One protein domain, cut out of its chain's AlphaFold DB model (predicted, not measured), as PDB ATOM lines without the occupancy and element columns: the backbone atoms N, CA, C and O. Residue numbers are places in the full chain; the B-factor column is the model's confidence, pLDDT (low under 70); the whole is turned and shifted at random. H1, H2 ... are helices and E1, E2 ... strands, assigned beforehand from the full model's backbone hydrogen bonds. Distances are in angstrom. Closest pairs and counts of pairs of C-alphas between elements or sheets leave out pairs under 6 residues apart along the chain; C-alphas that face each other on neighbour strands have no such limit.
ATOM      1  N   ILE A   3     -17.973 -34.605  22.033       88.75
ATOM      2  CA  ILE A   3     -18.513 -34.597  20.672       88.75
ATOM      3  C   ILE A   3     -19.153 -35.959  20.441       88.75
ATOM      4  O   ILE A   3     -18.508 -36.985  20.653       88.75
ATOM      5  N   ARG A   4     -20.412 -35.973  20.008       88.12
ATOM      6  CA  ARG A   4     -21.101 -37.202  19.623       88.12
ATOM      7  C   ARG A   4     -21.455 -37.150  18.142       88.12
ATOM      8  O   ARG A   4     -22.138 -36.227  17.714       88.12
ATOM      9  N   LEU A   5     -20.987 -38.136  17.391       88.88
ATOM     10  CA  LEU A   5     -21.307 -38.358  15.987       88.88
ATOM     11  C   LEU A   5     -22.377 -39.445  15.917       88.88
ATOM     12  O   LEU A   5     -22.141 -40.577  16.333       88.88
ATOM     13  N   LEU A   6     -23.559 -39.079  15.429       90.00
ATOM     14  CA  LEU A   6     -24.666 -39.998  15.179       90.00
ATOM     15  C   LEU A   6     -24.823 -40.126  13.667       90.00
ATOM     16  O   LEU A   6     -25.122 -39.134  13.003       90.00
ATOM     17  N   CYS A   7     -24.613 -41.326  13.136       90.44
ATOM     18  CA  CYS A   7     -24.624 -41.580  11.698       90.44
ATOM     19  C   CYS A   7     -25.516 -42.779  11.369       90.44
ATOM     20  O   CYS A   7     -25.677 -43.684  12.187       90.44
ATOM     21  N   ILE A   8     -26.079 -42.791  10.162       89.56
ATOM     22  CA  ILE A   8     -26.785 -43.945   9.598       89.56
ATOM     23  C   ILE A   8     -25.868 -44.609   8.578       89.56
ATOM     24  O   ILE A   8     -25.191 -43.923   7.813       89.56
ATOM     25  N   GLY A   9     -25.870 -45.936   8.577       87.50
ATOM     26  CA  GLY A   9     -24.994 -46.743   7.748       87.50
ATOM     27  C   GLY A   9     -23.730 -47.131   8.507       87.50
ATOM     28  O   GLY A   9     -23.092 -46.321   9.177       87.50
ATOM     29  N   LYS A  10     -23.380 -48.413   8.397       85.62
ATOM     30  CA  LYS A  10     -22.143 -48.968   8.948       85.62
ATOM     31  C   LYS A  10     -21.089 -49.009   7.859       85.62
ATOM     32  O   LYS A  10     -21.325 -49.584   6.794       85.62
ATOM     33  N   ILE A  11     -19.918 -48.462   8.154       89.56
ATOM     34  CA  ILE A  11     -18.762 -48.533   7.260       89.56
ATOM     35  C   ILE A  11     -18.208 -49.954   7.330       89.56
ATOM     36  O   ILE A  11     -17.893 -50.442   8.415       89.56
ATOM     37  N   LYS A  12     -18.097 -50.643   6.192       87.56
ATOM     38  CA  LYS A  12     -17.637 -52.047   6.136       87.56
ATOM     39  C   LYS A  12     -16.182 -52.161   5.692       87.56
ATOM     40  O   LYS A  12     -15.532 -53.184   5.910       87.56
ATOM     41  N   GLU A  13     -15.664 -51.112   5.073       93.81
ATOM     42  CA  GLU A  13     -14.334 -51.045   4.507       93.81
ATOM     43  C   GLU A  13     -13.292 -50.855   5.611       93.81
ATOM     44  O   GLU A  13     -13.229 -49.824   6.285       93.81
ATOM     45  N   LYS A  14     -12.403 -51.842   5.756       91.94
ATOM     46  CA  LYS A  14     -11.363 -51.844   6.797       91.94
ATOM     47  C   LYS A  14     -10.431 -50.632   6.735       91.94
ATOM     48  O   LYS A  14      -9.998 -50.151   7.777       91.94
ATOM     49  N   TYR A  15     -10.114 -50.137   5.536       93.94
ATOM     50  CA  TYR A  15      -9.210 -48.993   5.383       93.94
ATOM     51  C   TYR A  15      -9.834 -47.695   5.923       93.94
ATOM     52  O   TYR A  15      -9.136 -46.908   6.558       93.94
ATOM     53  N   LEU A  16     -11.148 -47.507   5.747       92.38
ATOM     54  CA  LEU A  16     -11.876 -46.358   6.292       92.38
ATOM     55  C   LEU A  16     -11.987 -46.449   7.813       92.38
ATOM     56  O   LEU A  16     -11.713 -45.473   8.503       92.38
ATOM     57  N   GLN A  17     -12.303 -47.632   8.346       92.00
ATOM     58  CA  GLN A  17     -12.341 -47.856   9.795       92.00
ATOM     59  C   GLN A  17     -10.982 -47.577  10.461       92.00
ATOM     60  O   GLN A  17     -10.924 -46.979  11.539       92.00
ATOM     61  N   ALA A  18      -9.884 -47.974   9.810       93.06
ATOM     62  CA  ALA A  18      -8.533 -47.692  10.284       93.06
ATOM     63  C   ALA A  18      -8.222 -46.186  10.259       93.06
ATOM     64  O   ALA A  18      -7.717 -45.657  11.249       93.06
ATOM     65  N   GLY A  19      -8.580 -45.490   9.173       93.75
ATOM     66  CA  GLY A  19      -8.431 -44.035   9.066       93.75
ATOM     67  C   GLY A  19      -9.199 -43.288  10.157       93.75
ATOM     68  O   GLY A  19      -8.617 -42.468  10.864       93.75
ATOM     69  N   ILE A  20     -10.466 -43.656  10.375       91.81
ATOM     70  CA  ILE A  20     -11.300 -43.086  11.440       91.81
ATOM     71  C   ILE A  20     -10.640 -43.307  12.797       91.81
ATOM     72  O   ILE A  20     -10.469 -42.355  13.546       91.81
ATOM     73  N   THR A  21     -10.216 -44.532  13.116       92.69
ATOM     74  CA  THR A  21      -9.584 -44.847  14.413       92.69
ATOM     75  C   THR A  21      -8.359 -43.974  14.686       92.69
ATOM     76  O   THR A  21      -8.157 -43.500  15.807       92.69
ATOM     77  N   GLU A  22      -7.555 -43.731  13.658       94.88
ATOM     78  CA  GLU A  22      -6.364 -42.902  13.752       94.88
ATOM     79  C   GLU A  22      -6.720 -41.414  13.981       94.88
ATOM     80  O   GLU A  22      -6.107 -40.747  14.823       94.88
ATOM     81  N   ASP A  23      -7.766 -40.906  13.324       92.75
ATOM     82  CA  ASP A  23      -8.296 -39.561  13.581       92.75
ATOM     83  C   ASP A  23      -8.913 -39.432  14.981       92.75
ATOM     84  O   ASP A  23      -8.639 -38.455  15.684       92.75
ATOM     85  N   VAL A  24      -9.672 -40.435  15.440       92.44
ATOM     86  CA  VAL A  24     -10.229 -40.487  16.804       92.44
ATOM     87  C   VAL A  24      -9.107 -40.413  17.840       92.44
ATOM     88  O   VAL A  24      -9.211 -39.665  18.814       92.44
ATOM     89  N   LYS A  25      -8.010 -41.146  17.629       93.56
ATOM     90  CA  LYS A  25      -6.850 -41.149  18.527       93.56
ATOM     91  C   LYS A  25      -6.191 -39.772  18.617       93.56
ATOM     92  O   LYS A  25      -5.859 -39.323  19.715       93.56
ATOM     93  N   ARG A  26      -6.029 -39.079  17.486       94.38
ATOM     94  CA  ARG A  26      -5.497 -37.707  17.459       94.38
ATOM     95  C   ARG A  26      -6.436 -36.721  18.156       94.38
ATOM     96  O   ARG A  26      -5.986 -35.935  18.990       94.38
ATOM     97  N   LEU A  27      -7.736 -36.809  17.877       91.88
ATOM     98  CA  LEU A  27      -8.768 -35.940  18.455       91.88
ATOM     99  C   LEU A  27      -8.993 -36.165  19.956       91.88
ATOM    100  O   LEU A  27      -9.417 -35.238  20.648       91.88
ATOM    101  N   GLY A  28      -8.662 -37.352  20.472       90.38
ATOM    102  CA  GLY A  28      -8.841 -37.719  21.878       90.38
ATOM    103  C   GLY A  28      -8.150 -36.787  22.882       90.38
ATOM    104  O   GLY A  28      -8.627 -36.657  24.007       90.38
ATOM    105  N   HIS A  29      -7.084 -36.084  22.481       91.19
ATOM    106  CA  HIS A  29      -6.410 -35.086  23.326       91.19
ATOM    107  C   HIS A  29      -7.239 -33.809  23.535       91.19
ATOM    108  O   HIS A  29      -7.048 -33.104  24.523       91.19
ATOM    109  N   PHE A  30      -8.164 -33.506  22.622       92.38
ATOM    110  CA  PHE A  30      -8.950 -32.270  22.626       92.38
ATOM    111  C   PHE A  30     -10.397 -32.503  23.070       92.38
ATOM    112  O   PHE A  30     -10.997 -31.674  23.765       92.38
ATOM    113  N   ALA A  31     -10.985 -33.629  22.666       91.50
ATOM    114  CA  ALA A  31     -12.382 -33.927  22.931       91.50
ATOM    115  C   ALA A  31     -12.628 -35.419  23.141       91.50
ATOM    116  O   ALA A  31     -12.022 -36.278  22.508       91.50
ATOM    117  N   LYS A  32     -13.606 -35.721  23.999       88.12
ATOM    118  CA  LYS A  32     -14.154 -37.068  24.117       88.12
ATOM    119  C   LYS A  32     -15.122 -37.294  22.960       88.12
ATOM    120  O   LYS A  32     -16.196 -36.688  22.949       88.12
ATOM    121  N   LEU A  33     -14.721 -38.127  22.007       90.19
ATOM    122  CA  LEU A  33     -15.521 -38.479  20.840       90.19
ATOM    123  C   LEU A  33     -16.349 -39.742  21.117       90.19
ATOM    124  O   LEU A  33     -15.829 -40.732  21.627       90.19
ATOM    125  N   GLU A  34     -17.628 -39.711  20.769       89.19
ATOM    126  CA  GLU A  34     -18.530 -40.863  20.806       89.19
ATOM    127  C   GLU A  34     -19.163 -41.027  19.433       89.19
ATOM    128  O   GLU A  34     -19.876 -40.136  18.984       89.19
ATOM    129  N   ILE A  35     -18.904 -42.144  18.765       89.44
ATOM    130  CA  ILE A  35     -19.486 -42.446  17.456       89.44
ATOM    131  C   ILE A  35     -20.566 -43.507  17.664       89.44
ATOM    132  O   ILE A  35     -20.323 -44.517  18.325       89.44
ATOM    133  N   SER A  36     -21.769 -43.273  17.151       88.88
ATOM    134  CA  SER A  36     -22.854 -44.255  17.132       88.88
ATOM    135  C   SER A  36     -23.373 -44.399  15.711       88.88
ATOM    136  O   SER A  36     -23.847 -43.437  15.106       88.88
ATOM    137  N   GLU A  37     -23.256 -45.613  15.192       90.06
ATOM    138  CA  GLU A  37     -23.699 -45.990  13.855       90.06
ATOM    139  C   GLU A  37     -25.022 -46.748  13.967       90.06
ATOM    140  O   GLU A  37     -25.125 -47.752  14.680       90.06
ATOM    141  N   LEU A  38     -26.042 -46.258  13.274       87.19
ATOM    142  CA  LEU A  38     -27.357 -46.875  13.187       87.19
ATOM    143  C   LEU A  38     -27.499 -47.633  11.872       87.19
ATOM    144  O   LEU A  38     -26.942 -47.246  10.847       87.19
ATOM    145  N   ASP A  39     -28.265 -48.719  11.902       85.00
ATOM    146  CA  ASP A  39     -28.573 -49.472  10.691       85.00
ATOM    147  C   ASP A  39     -29.492 -48.660   9.763       85.00
ATOM    148  O   ASP A  39     -30.497 -48.087  10.199       85.00
ATOM    149  N   GLU A  40     -29.111 -48.624   8.487       84.06
ATOM    150  CA  GLU A  40     -29.871 -48.015   7.391       84.06
ATOM    151  C   GLU A  40     -31.146 -48.815   7.109       84.06
ATOM    152  O   GLU A  40     -31.163 -50.051   7.208       84.06
ATOM    153  N   GLU A  41     -32.227 -48.121   6.757       78.56
ATOM    154  CA  GLU A  41     -33.461 -48.790   6.367       78.56
ATOM    155  C   GLU A  41     -33.299 -49.380   4.960       78.56
ATOM    156  O   GLU A  41     -33.025 -48.677   3.991       78.56
ATOM    157  N   ARG A  42     -33.493 -50.697   4.815       74.69
ATOM    158  CA  ARG A  42     -33.439 -51.328   3.491       74.69
ATOM    159  C   ARG A  42     -34.576 -50.816   2.614       74.69
ATOM    160  O   ARG A  42     -35.746 -51.033   2.923       74.69
ATOM    161  N   MET A  43     -34.217 -50.214   1.487       76.12
ATOM    162  CA  MET A  43     -35.159 -49.761   0.469       76.12
ATOM    163  C   MET A  43     -35.187 -50.737  -0.718       76.12
ATOM    164  O   MET A  43     -34.157 -51.331  -1.045       76.12
ATOM    165  N   PRO A  44     -36.350 -50.935  -1.362       73.25
ATOM    166  CA  PRO A  44     -36.453 -51.720  -2.593       73.25
ATOM    167  C   PRO A  44     -35.722 -51.030  -3.761       73.25
ATOM    168  O   PRO A  44     -35.524 -49.818  -3.728       73.25
ATOM    169  N   GLU A  45     -35.354 -51.783  -4.808       68.44
ATOM    170  CA  GLU A  45     -34.550 -51.280  -5.946       68.44
ATOM    171  C   GLU A  45     -35.181 -50.100  -6.705       68.44
ATOM    172  O   GLU A  45     -34.460 -49.322  -7.325       68.44
ATOM    173  N   ASN A  46     -36.507 -49.925  -6.639       69.19
ATOM    174  CA  ASN A  46     -37.193 -48.818  -7.305       69.19
ATOM    175  C   ASN A  46     -38.197 -48.122  -6.367       69.19
ATOM    176  O   ASN A  46     -39.407 -48.302  -6.506       69.19
ATOM    177  N   PRO A  47     -37.718 -47.355  -5.371       74.25
ATOM    178  CA  PRO A  47     -38.592 -46.736  -4.392       74.25
ATOM    179  C   PRO A  47     -39.254 -45.492  -4.982       74.25
ATOM    180  O   PRO A  47     -38.594 -44.625  -5.573       74.25
ATOM    181  N   SER A  48     -40.561 -45.374  -4.771       80.06
ATOM    182  CA  SER A  48     -41.309 -44.161  -5.087       80.06
ATOM    183  C   SER A  48     -40.798 -42.975  -4.259       80.06
ATOM    184  O   SER A  48     -40.218 -43.133  -3.182       80.06
ATOM    185  N   ALA A  49     -41.038 -41.746  -4.728       80.44
ATOM    186  CA  ALA A  49     -40.644 -40.543  -3.988       80.44
ATOM    187  C   ALA A  49     -41.241 -40.498  -2.562       80.44
ATOM    188  O   ALA A  49     -40.595 -40.001  -1.639       80.44
ATOM    189  N   ALA A  50     -42.437 -41.067  -2.370       81.94
ATOM    190  CA  ALA A  50     -43.098 -41.158  -1.071       81.94
ATOM    191  C   ALA A  50     -42.386 -42.131  -0.115       81.94
ATOM    192  O   ALA A  50     -42.180 -41.805   1.053       81.94
ATOM    193  N   GLU A  51     -41.950 -43.292  -0.609       79.38
ATOM    194  CA  GLU A  51     -41.210 -44.277   0.193       79.38
ATOM    195  C   GLU A  51     -39.829 -43.755   0.590       79.38
ATOM    196  O   GLU A  51     -39.408 -43.958   1.728       79.38
ATOM    197  N   LYS A  52     -39.161 -43.001  -0.297       81.69
ATOM    198  CA  LYS A  52     -37.904 -42.311   0.032       81.69
ATOM    199  C   LYS A  52     -38.075 -41.316   1.173       81.69
ATOM    200  O   LYS A  52     -37.311 -41.344   2.135       81.69
ATOM    201  N   ALA A  53     -39.103 -40.475   1.100       83.38
ATOM    202  CA  ALA A  53     -39.398 -39.516   2.158       83.38
ATOM    203  C   ALA A  53     -39.751 -40.213   3.484       83.38
ATOM    204  O   ALA A  53     -39.359 -39.754   4.557       83.38
ATOM    205  N   GLN A  54     -40.468 -41.337   3.423       83.44
ATOM    206  CA  GLN A  54     -40.859 -42.086   4.611       83.44
ATOM    207  C   GLN A  54     -39.676 -42.819   5.261       83.44
ATOM    208  O   GLN A  54     -39.580 -42.814   6.489       83.44
ATOM    209  N   ALA A  55     -38.772 -43.399   4.467       83.75
ATOM    210  CA  ALA A  55     -37.532 -44.000   4.955       83.75
ATOM    211  C   ALA A  55     -36.660 -42.951   5.662       83.75
ATOM    212  O   ALA A  55     -36.349 -43.119   6.840       83.75
ATOM    213  N   LEU A  56     -36.417 -41.808   5.007       84.00
ATOM    214  CA  LEU A  56     -35.656 -40.688   5.573       84.00
ATOM    215  C   LEU A  56     -36.269 -40.177   6.886       84.00
ATOM    216  O   LEU A  56     -35.561 -39.865   7.842       84.00
ATOM    217  N   LYS A  57     -37.604 -40.111   6.964       85.38
ATOM    218  CA  LYS A  57     -38.303 -39.688   8.181       85.38
ATOM    219  C   LYS A  57     -38.092 -40.676   9.332       85.38
ATOM    220  O   LYS A  57     -37.794 -40.248  10.445       85.38
ATOM    221  N   ARG A  58     -38.215 -41.984   9.081       85.19
ATOM    222  CA  ARG A  58     -37.987 -43.032  10.097       85.19
ATOM    223  C   ARG A  58     -36.546 -43.026  10.594       85.19
ATOM    224  O   ARG A  58     -36.296 -43.165  11.790       85.19
ATOM    225  N   GLU A  59     -35.613 -42.841   9.678       86.94
ATOM    226  CA  GLU A  59     -34.192 -42.685   9.951       86.94
ATOM    227  C   GLU A  59     -33.896 -41.459  10.824       86.94
ATOM    228  O   GLU A  59     -33.255 -41.579  11.872       86.94
ATOM    229  N   GLY A  60     -34.460 -40.303  10.467       85.00
ATOM    230  CA  GLY A  60     -34.378 -39.086  11.272       85.00
ATOM    231  C   GLY A  60     -34.967 -39.264  12.674       85.00
ATOM    232  O   GLY A  60     -34.355 -38.858  13.659       85.00
ATOM    233  N   GLU A  61     -36.116 -39.936  12.799       85.94
ATOM    234  CA  GLU A  61     -36.720 -40.253  14.099       85.94
ATOM    235  C   GLU A  61     -35.820 -41.158  14.958       85.94
ATOM    236  O   GLU A  61     -35.735 -40.963  16.174       85.94
ATOM    237  N   ARG A  62     -35.117 -42.130  14.359       85.94
ATOM    238  CA  ARG A  62     -34.145 -42.976  15.077       85.94
ATOM    239  C   ARG A  62     -32.944 -42.171  15.568       85.94
ATOM    240  O   ARG A  62     -32.546 -42.344  16.719       85.94
ATOM    241  N   LEU A  63     -32.410 -41.276  14.737       86.56
ATOM    242  CA  LEU A  63     -31.315 -40.384  15.126       86.56
ATOM    243  C   LEU A  63     -31.728 -39.476  16.287       86.56
ATOM    244  O   LEU A  63     -31.036 -39.421  17.303       86.56
ATOM    245  N   LEU A  64     -32.892 -38.827  16.181       84.75
ATOM    246  CA  LEU A  64     -33.412 -37.922  17.212       84.75
ATOM    247  C   LEU A  64     -33.611 -38.616  18.566       84.75
ATOM    248  O   LEU A  64     -33.400 -37.989  19.601       84.75
ATOM    249  N   LYS A  65     -33.954 -39.910  18.588       84.06
ATOM    250  CA  LYS A  65     -34.047 -40.687  19.838       84.06
ATOM    251  C   LYS A  65     -32.702 -40.865  20.549       84.06
ATOM    252  O   LYS A  65     -32.689 -41.018  21.765       84.06
ATOM    253  N   GLN A  66     -31.586 -40.868  19.820       83.31
ATOM    254  CA  GLN A  66     -30.243 -41.007  20.402       83.31
ATOM    255  C   GLN A  66     -29.592 -39.672  20.775       83.31
ATOM    256  O   GLN A  66     -28.572 -39.633  21.480       83.31
ATOM    257  N   VAL A  67     -30.182 -38.568  20.318       83.56
ATOM    258  CA  VAL A  67     -29.774 -37.221  20.695       83.56
ATOM    259  C   VAL A  67     -30.130 -37.004  22.166       83.56
ATOM    260  O   VAL A  67     -31.249 -36.667  22.540       83.56
ATOM    261  N   HIS A  68     -29.143 -37.217  23.034       70.50
ATOM    262  CA  HIS A  68     -29.257 -36.874  24.443       70.50
ATOM    263  C   HIS A  68     -28.948 -35.399  24.625       70.50
ATOM    264  O   HIS A  68     -27.800 -34.964  24.513       70.50
ATOM    265  N   LEU A  69     -29.977 -34.641  24.965       61.16
ATOM    266  CA  LEU A  69     -29.841 -33.235  25.272       61.16
ATOM    267  C   LEU A  69     -29.291 -33.109  26.691       61.16
ATOM    268  O   LEU A  69     -30.005 -33.273  27.682       61.16
ATOM    269  N   TRP A  70     -27.979 -32.901  26.786       44.03
ATOM    270  CA  TRP A  70     -27.302 -32.619  28.046       44.03
ATOM    271  C   TRP A  70     -27.822 -31.286  28.588       44.03
ATOM    272  O   TRP A  70     -27.440 -30.218  28.127       44.03
ATOM    273  N   GLY A  71     -28.751 -31.381  29.540       49.69
ATOM    274  CA  GLY A  71     -29.436 -30.245  30.143       49.69
ATOM    275  C   GLY A  71     -30.924 -30.249  29.816       49.69
ATOM    276  O   GLY A  71     -31.374 -29.496  28.953       49.69
ATOM    277  N   ARG A  72     -31.713 -31.015  30.584       47.44
ATOM    278  CA  ARG A  72     -33.194 -30.974  30.609       47.44
ATOM    279  C   ARG A  72     -33.781 -29.606  31.051       47.44
ATOM    280  O   ARG A  72     -34.935 -29.536  31.440       47.44
ATOM    281  N   GLY A  73     -32.998 -28.523  30.990       47.34
ATOM    282  CA  GLY A  73     -33.398 -27.145  31.299       47.34
ATOM    283  C   GLY A  73     -32.714 -26.065  30.443       47.34
ATOM    284  O   GLY A  73     -33.012 -24.887  30.609       47.34
ATOM    285  N   TRP A  74     -31.823 -26.431  29.509       46.41
ATOM    286  CA  TRP A  74     -31.148 -25.460  28.626       46.41
ATOM    287  C   TRP A  74     -32.057 -24.983  27.474       46.41
ATOM    288  O   TRP A  74     -31.922 -23.866  26.989       46.41
ATOM    289  N   TRP A  75     -33.060 -25.793  27.116       50.81
ATOM    290  CA  TRP A  75     -34.070 -25.530  26.077       50.81
ATOM    291  C   TRP A  75     -34.968 -24.332  26.369       50.81
ATOM    292  O   TRP A  75     -35.447 -23.702  25.438       50.81
ATOM    293  N   HIS A  76     -35.163 -23.980  27.644       53.62
ATOM    294  CA  HIS A  76     -35.956 -22.808  28.025       53.62
ATOM    295  C   HIS A  76     -35.301 -21.472  27.643       53.62
ATOM    296  O   HIS A  76     -35.968 -20.445  27.698       53.62
ATOM    297  N   HIS A  77     -34.020 -21.478  27.260       53.19
ATOM    298  CA  HIS A  77     -33.292 -20.283  26.827       53.19
ATOM    299  C   HIS A  77     -33.178 -20.156  25.302       53.19
ATOM    300  O   HIS A  77     -32.722 -19.121  24.830       53.19
ATOM    301  N   PHE A  78     -33.585 -21.175  24.537       50.56
ATOM    302  CA  PHE A  78     -33.600 -21.106  23.077       50.56
ATOM    303  C   PHE A  78     -34.995 -20.725  22.607       50.56
ATOM    304  O   PHE A  78     -35.952 -21.483  22.784       50.56
ATOM    305  N   ASN A  79     -35.116 -19.545  22.005       52.66
ATOM    306  CA  ASN A  79     -36.356 -19.145  21.370       52.66
ATOM    307  C   ASN A  79     -36.448 -19.851  20.011       52.66
ATOM    308  O   ASN A  79     -35.457 -19.995  19.298       52.66
ATOM    309  N   THR A  80     -37.643 -20.275  19.601       54.38
ATOM    310  CA  THR A  80     -37.876 -20.887  18.277       54.38
ATOM    311  C   THR A  80     -37.465 -19.982  17.108       54.38
ATOM    312  O   THR A  80     -37.310 -20.468  15.994       54.38
ATOM    313  N   ALA A  81     -37.263 -18.685  17.360       55.16
ATOM    314  CA  ALA A  81     -36.751 -17.710  16.400       55.16
ATOM    315  C   ALA A  81     -35.230 -17.802  16.148       55.16
ATOM    316  O   ALA A  81     -34.762 -17.277  15.142       55.16
ATOM    317  N   ASP A  82     -34.465 -18.469  17.019       57.19
ATOM    318  CA  ASP A  82     -33.000 -18.563  16.910       57.19
ATOM    319  C   ASP A  82     -32.536 -19.649  15.917       57.19
ATOM    320  O   ASP A  82     -31.350 -19.739  15.593       57.19
ATOM    321  N   PHE A  83     -33.458 -20.477  15.410       54.06
ATOM    322  CA  PHE A  83     -33.153 -21.529  14.442       54.06
ATOM    323  C   PHE A  83     -33.618 -21.140  13.027       54.06
ATOM    324  O   PHE A  83     -34.798 -20.861  12.826       54.06
ATOM    325  N   PRO A  84     -32.736 -21.197  12.007       51.59
ATOM    326  CA  PRO A  84     -33.080 -20.869  10.617       51.59
ATOM    327  C   PRO A  84     -33.997 -21.904   9.938       51.59
ATOM    328  O   PRO A  84     -34.360 -21.737   8.774       51.59
ATOM    329  N   TYR A  85     -34.387 -22.966  10.649       47.41
ATOM    330  CA  TYR A  85     -35.300 -24.000  10.174       47.41
ATOM    331  C   TYR A  85     -36.352 -24.280  11.253       47.41
ATOM    332  O   TYR A  85     -35.991 -24.342  12.431       47.41
ATOM    333  N   PRO A  86     -37.630 -24.499  10.887       46.19
ATOM    334  CA  PRO A  86     -38.655 -24.896  11.841       46.19
ATOM    335  C   PRO A  86     -38.357 -26.317  12.331       46.19
ATOM    336  O   PRO A  86     -38.804 -27.308  11.754       46.19
ATOM    337  N   LEU A  87     -37.569 -26.426  13.400       49.94
ATOM    338  CA  LEU A  87     -37.410 -27.661  14.151       49.94
ATOM    339  C   LEU A  87     -38.726 -27.901  14.893       49.94
ATOM    340  O   LEU A  87     -38.944 -27.394  15.992       49.94
ATOM    341  N   THR A  88     -39.631 -28.667  14.290       47.22
ATOM    342  CA  THR A  88     -40.724 -29.287  15.034       47.22
ATOM    343  C   THR A  88     -40.102 -30.334  15.950       47.22
ATOM    344  O   THR A  88     -39.931 -31.496  15.589       47.22
ATOM    345  N   PHE A  89     -39.697 -29.904  17.147       46.41
ATOM    346  CA  PHE A  89     -39.281 -30.825  18.194       46.41
ATOM    347  C   PHE A  89     -40.421 -31.822  18.419       46.41
ATOM    348  O   PHE A  89     -41.548 -31.401  18.703       46.41
ATOM    349  N   PRO A  90     -40.178 -33.136  18.284       41.88
ATOM    350  CA  PRO A  90     -41.191 -34.112  18.615       41.88
ATOM    351  C   PRO A  90     -41.525 -33.939  20.097       41.88
ATOM    352  O   PRO A  90     -40.679 -34.161  20.964       41.88
ATOM    353  N   SER A  91     -42.773 -33.590  20.411       44.53
ATOM    354  CA  SER A  91     -43.290 -33.568  21.788       44.53
ATOM    355  C   SER A  91     -43.191 -34.939  22.482       44.53
ATOM    356  O   SER A  91     -43.506 -35.073  23.661       44.53
ATOM    357  N   THR A  92     -42.766 -35.978  21.762       42.50
ATOM    358  CA  THR A  92     -42.428 -37.309  22.268       42.50
ATOM    359  C   THR A  92     -41.108 -37.372  23.041       42.50
ATOM    360  O   THR A  92     -40.949 -38.300  23.826       42.50
ATOM    361  N   LEU A  93     -40.207 -36.388  22.927       39.00
ATOM    362  CA  LEU A  93     -39.028 -36.287  23.809       39.00
ATOM    363  C   LEU A  93     -39.373 -35.812  25.236       39.00
ATOM    364  O   LEU A  93     -38.561 -35.966  26.140       39.00
ATOM    365  N   LEU A  94     -40.588 -35.292  25.453       36.53
ATOM    366  CA  LEU A  94     -41.108 -34.883  26.767       36.53
ATOM    367  C   LEU A  94     -41.893 -35.988  27.499       36.53
ATOM    368  O   LEU A  94     -42.376 -35.749  28.598       36.53
ATOM    369  N   LYS A  95     -42.051 -37.186  26.912       30.48
ATOM    370  CA  LYS A  95     -42.943 -38.243  27.439       30.48
ATOM    371  C   LYS A  95     -42.247 -39.548  27.853       30.48
ATOM    372  O   LYS A  95     -42.918 -40.564  27.967       30.48
TER     373      LYS A  95
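What this domain is: This is residues 3 to 95 of the 98 residues of an uncharacterized protein of Firmicutes bacterium (UniProt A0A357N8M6). A narrow ribbon of two parallel strands, E1 and E2, forms the middle, with helix H1 on one side of it and the longer helix H2 on the other, in a loose arrangement. H1 comes near E2 at Val 24 while residues 12 to 23 stick out; H2 comes near the ribbon with residues 59 to 66, and a long unnamed stretch, residues 67 to 90, loops out beyond H2 and folds back to the four-residue helix H3. The printed part has 93 residues, with three named helices and two named strands in the order E1, H1, E2, H2, H3; the class is mixed, helices and strands. The whole is loose, with a radius of gyration of the C-alphas of 17.1 A, and spans 45 by 42 by 26 A.

How they stand to each other: The sheet pairs E1, residues 3 to 8, with E2, residues 32 to 38, as parallel neighbours, at 13 degrees between their directions. C-alphas 4 and 34 face each other at 4.6 A; N 5 and O 34 are within hydrogen-bond range at 2.8 A, as are N 38 and O 7 at 2.8 A. With H1, residues 14 to 27, the two make a strand-helix-strand unit, two parallel neighbour strands with a helix between them in the chain, and its crossover is right-handed. The closest C-alphas of H1 and E2 are those of Val 24 and Leu 33, 7.0 A apart. For H2, residues 49 to 66, the closest C-alphas to E1 are those of Leu 63 and Leu 6, 6.7 A apart. H1 and H2 are apart. H3, residues 91 to 94, is close to H2 but not clearly touching, with the C-alphas of Lys 65 and Leu 93 closest at 7.7 A. In H1 every O i to N i+4 pair is within hydrogen-bond range, in H2 13 of 14 are, and H3 is too short for such a pair.

Where its parts are: E1 begins at C-alpha 3 (-18.513, -34.597, 20.672) and is 16.7 A long; E2 is 19.7 A long. H1 is 19.9 A long and H2 26.5 A, beginning at C-alpha 49 (-40.644, -40.543, -3.988). H3, 5.6 A long, ends at C-alpha 94 (-41.108, -34.883, 26.767).

The domain as a whole: The two C-alphas farthest apart are those of His 29 and Ser 48, 45.9 A. The printed part has no cut. The links from E1 to H1 and from H1 to E2 are tight, that from E2 to H2 is short, and that from H2 to H3, 24 residues, is long. Residues 73 to 79 and 81 to 87 stand free. The mean pLDDT of the printed part is 75.3; residues 45 to 46 and 69 to 95 are under 70, and the mean of H3 is 41.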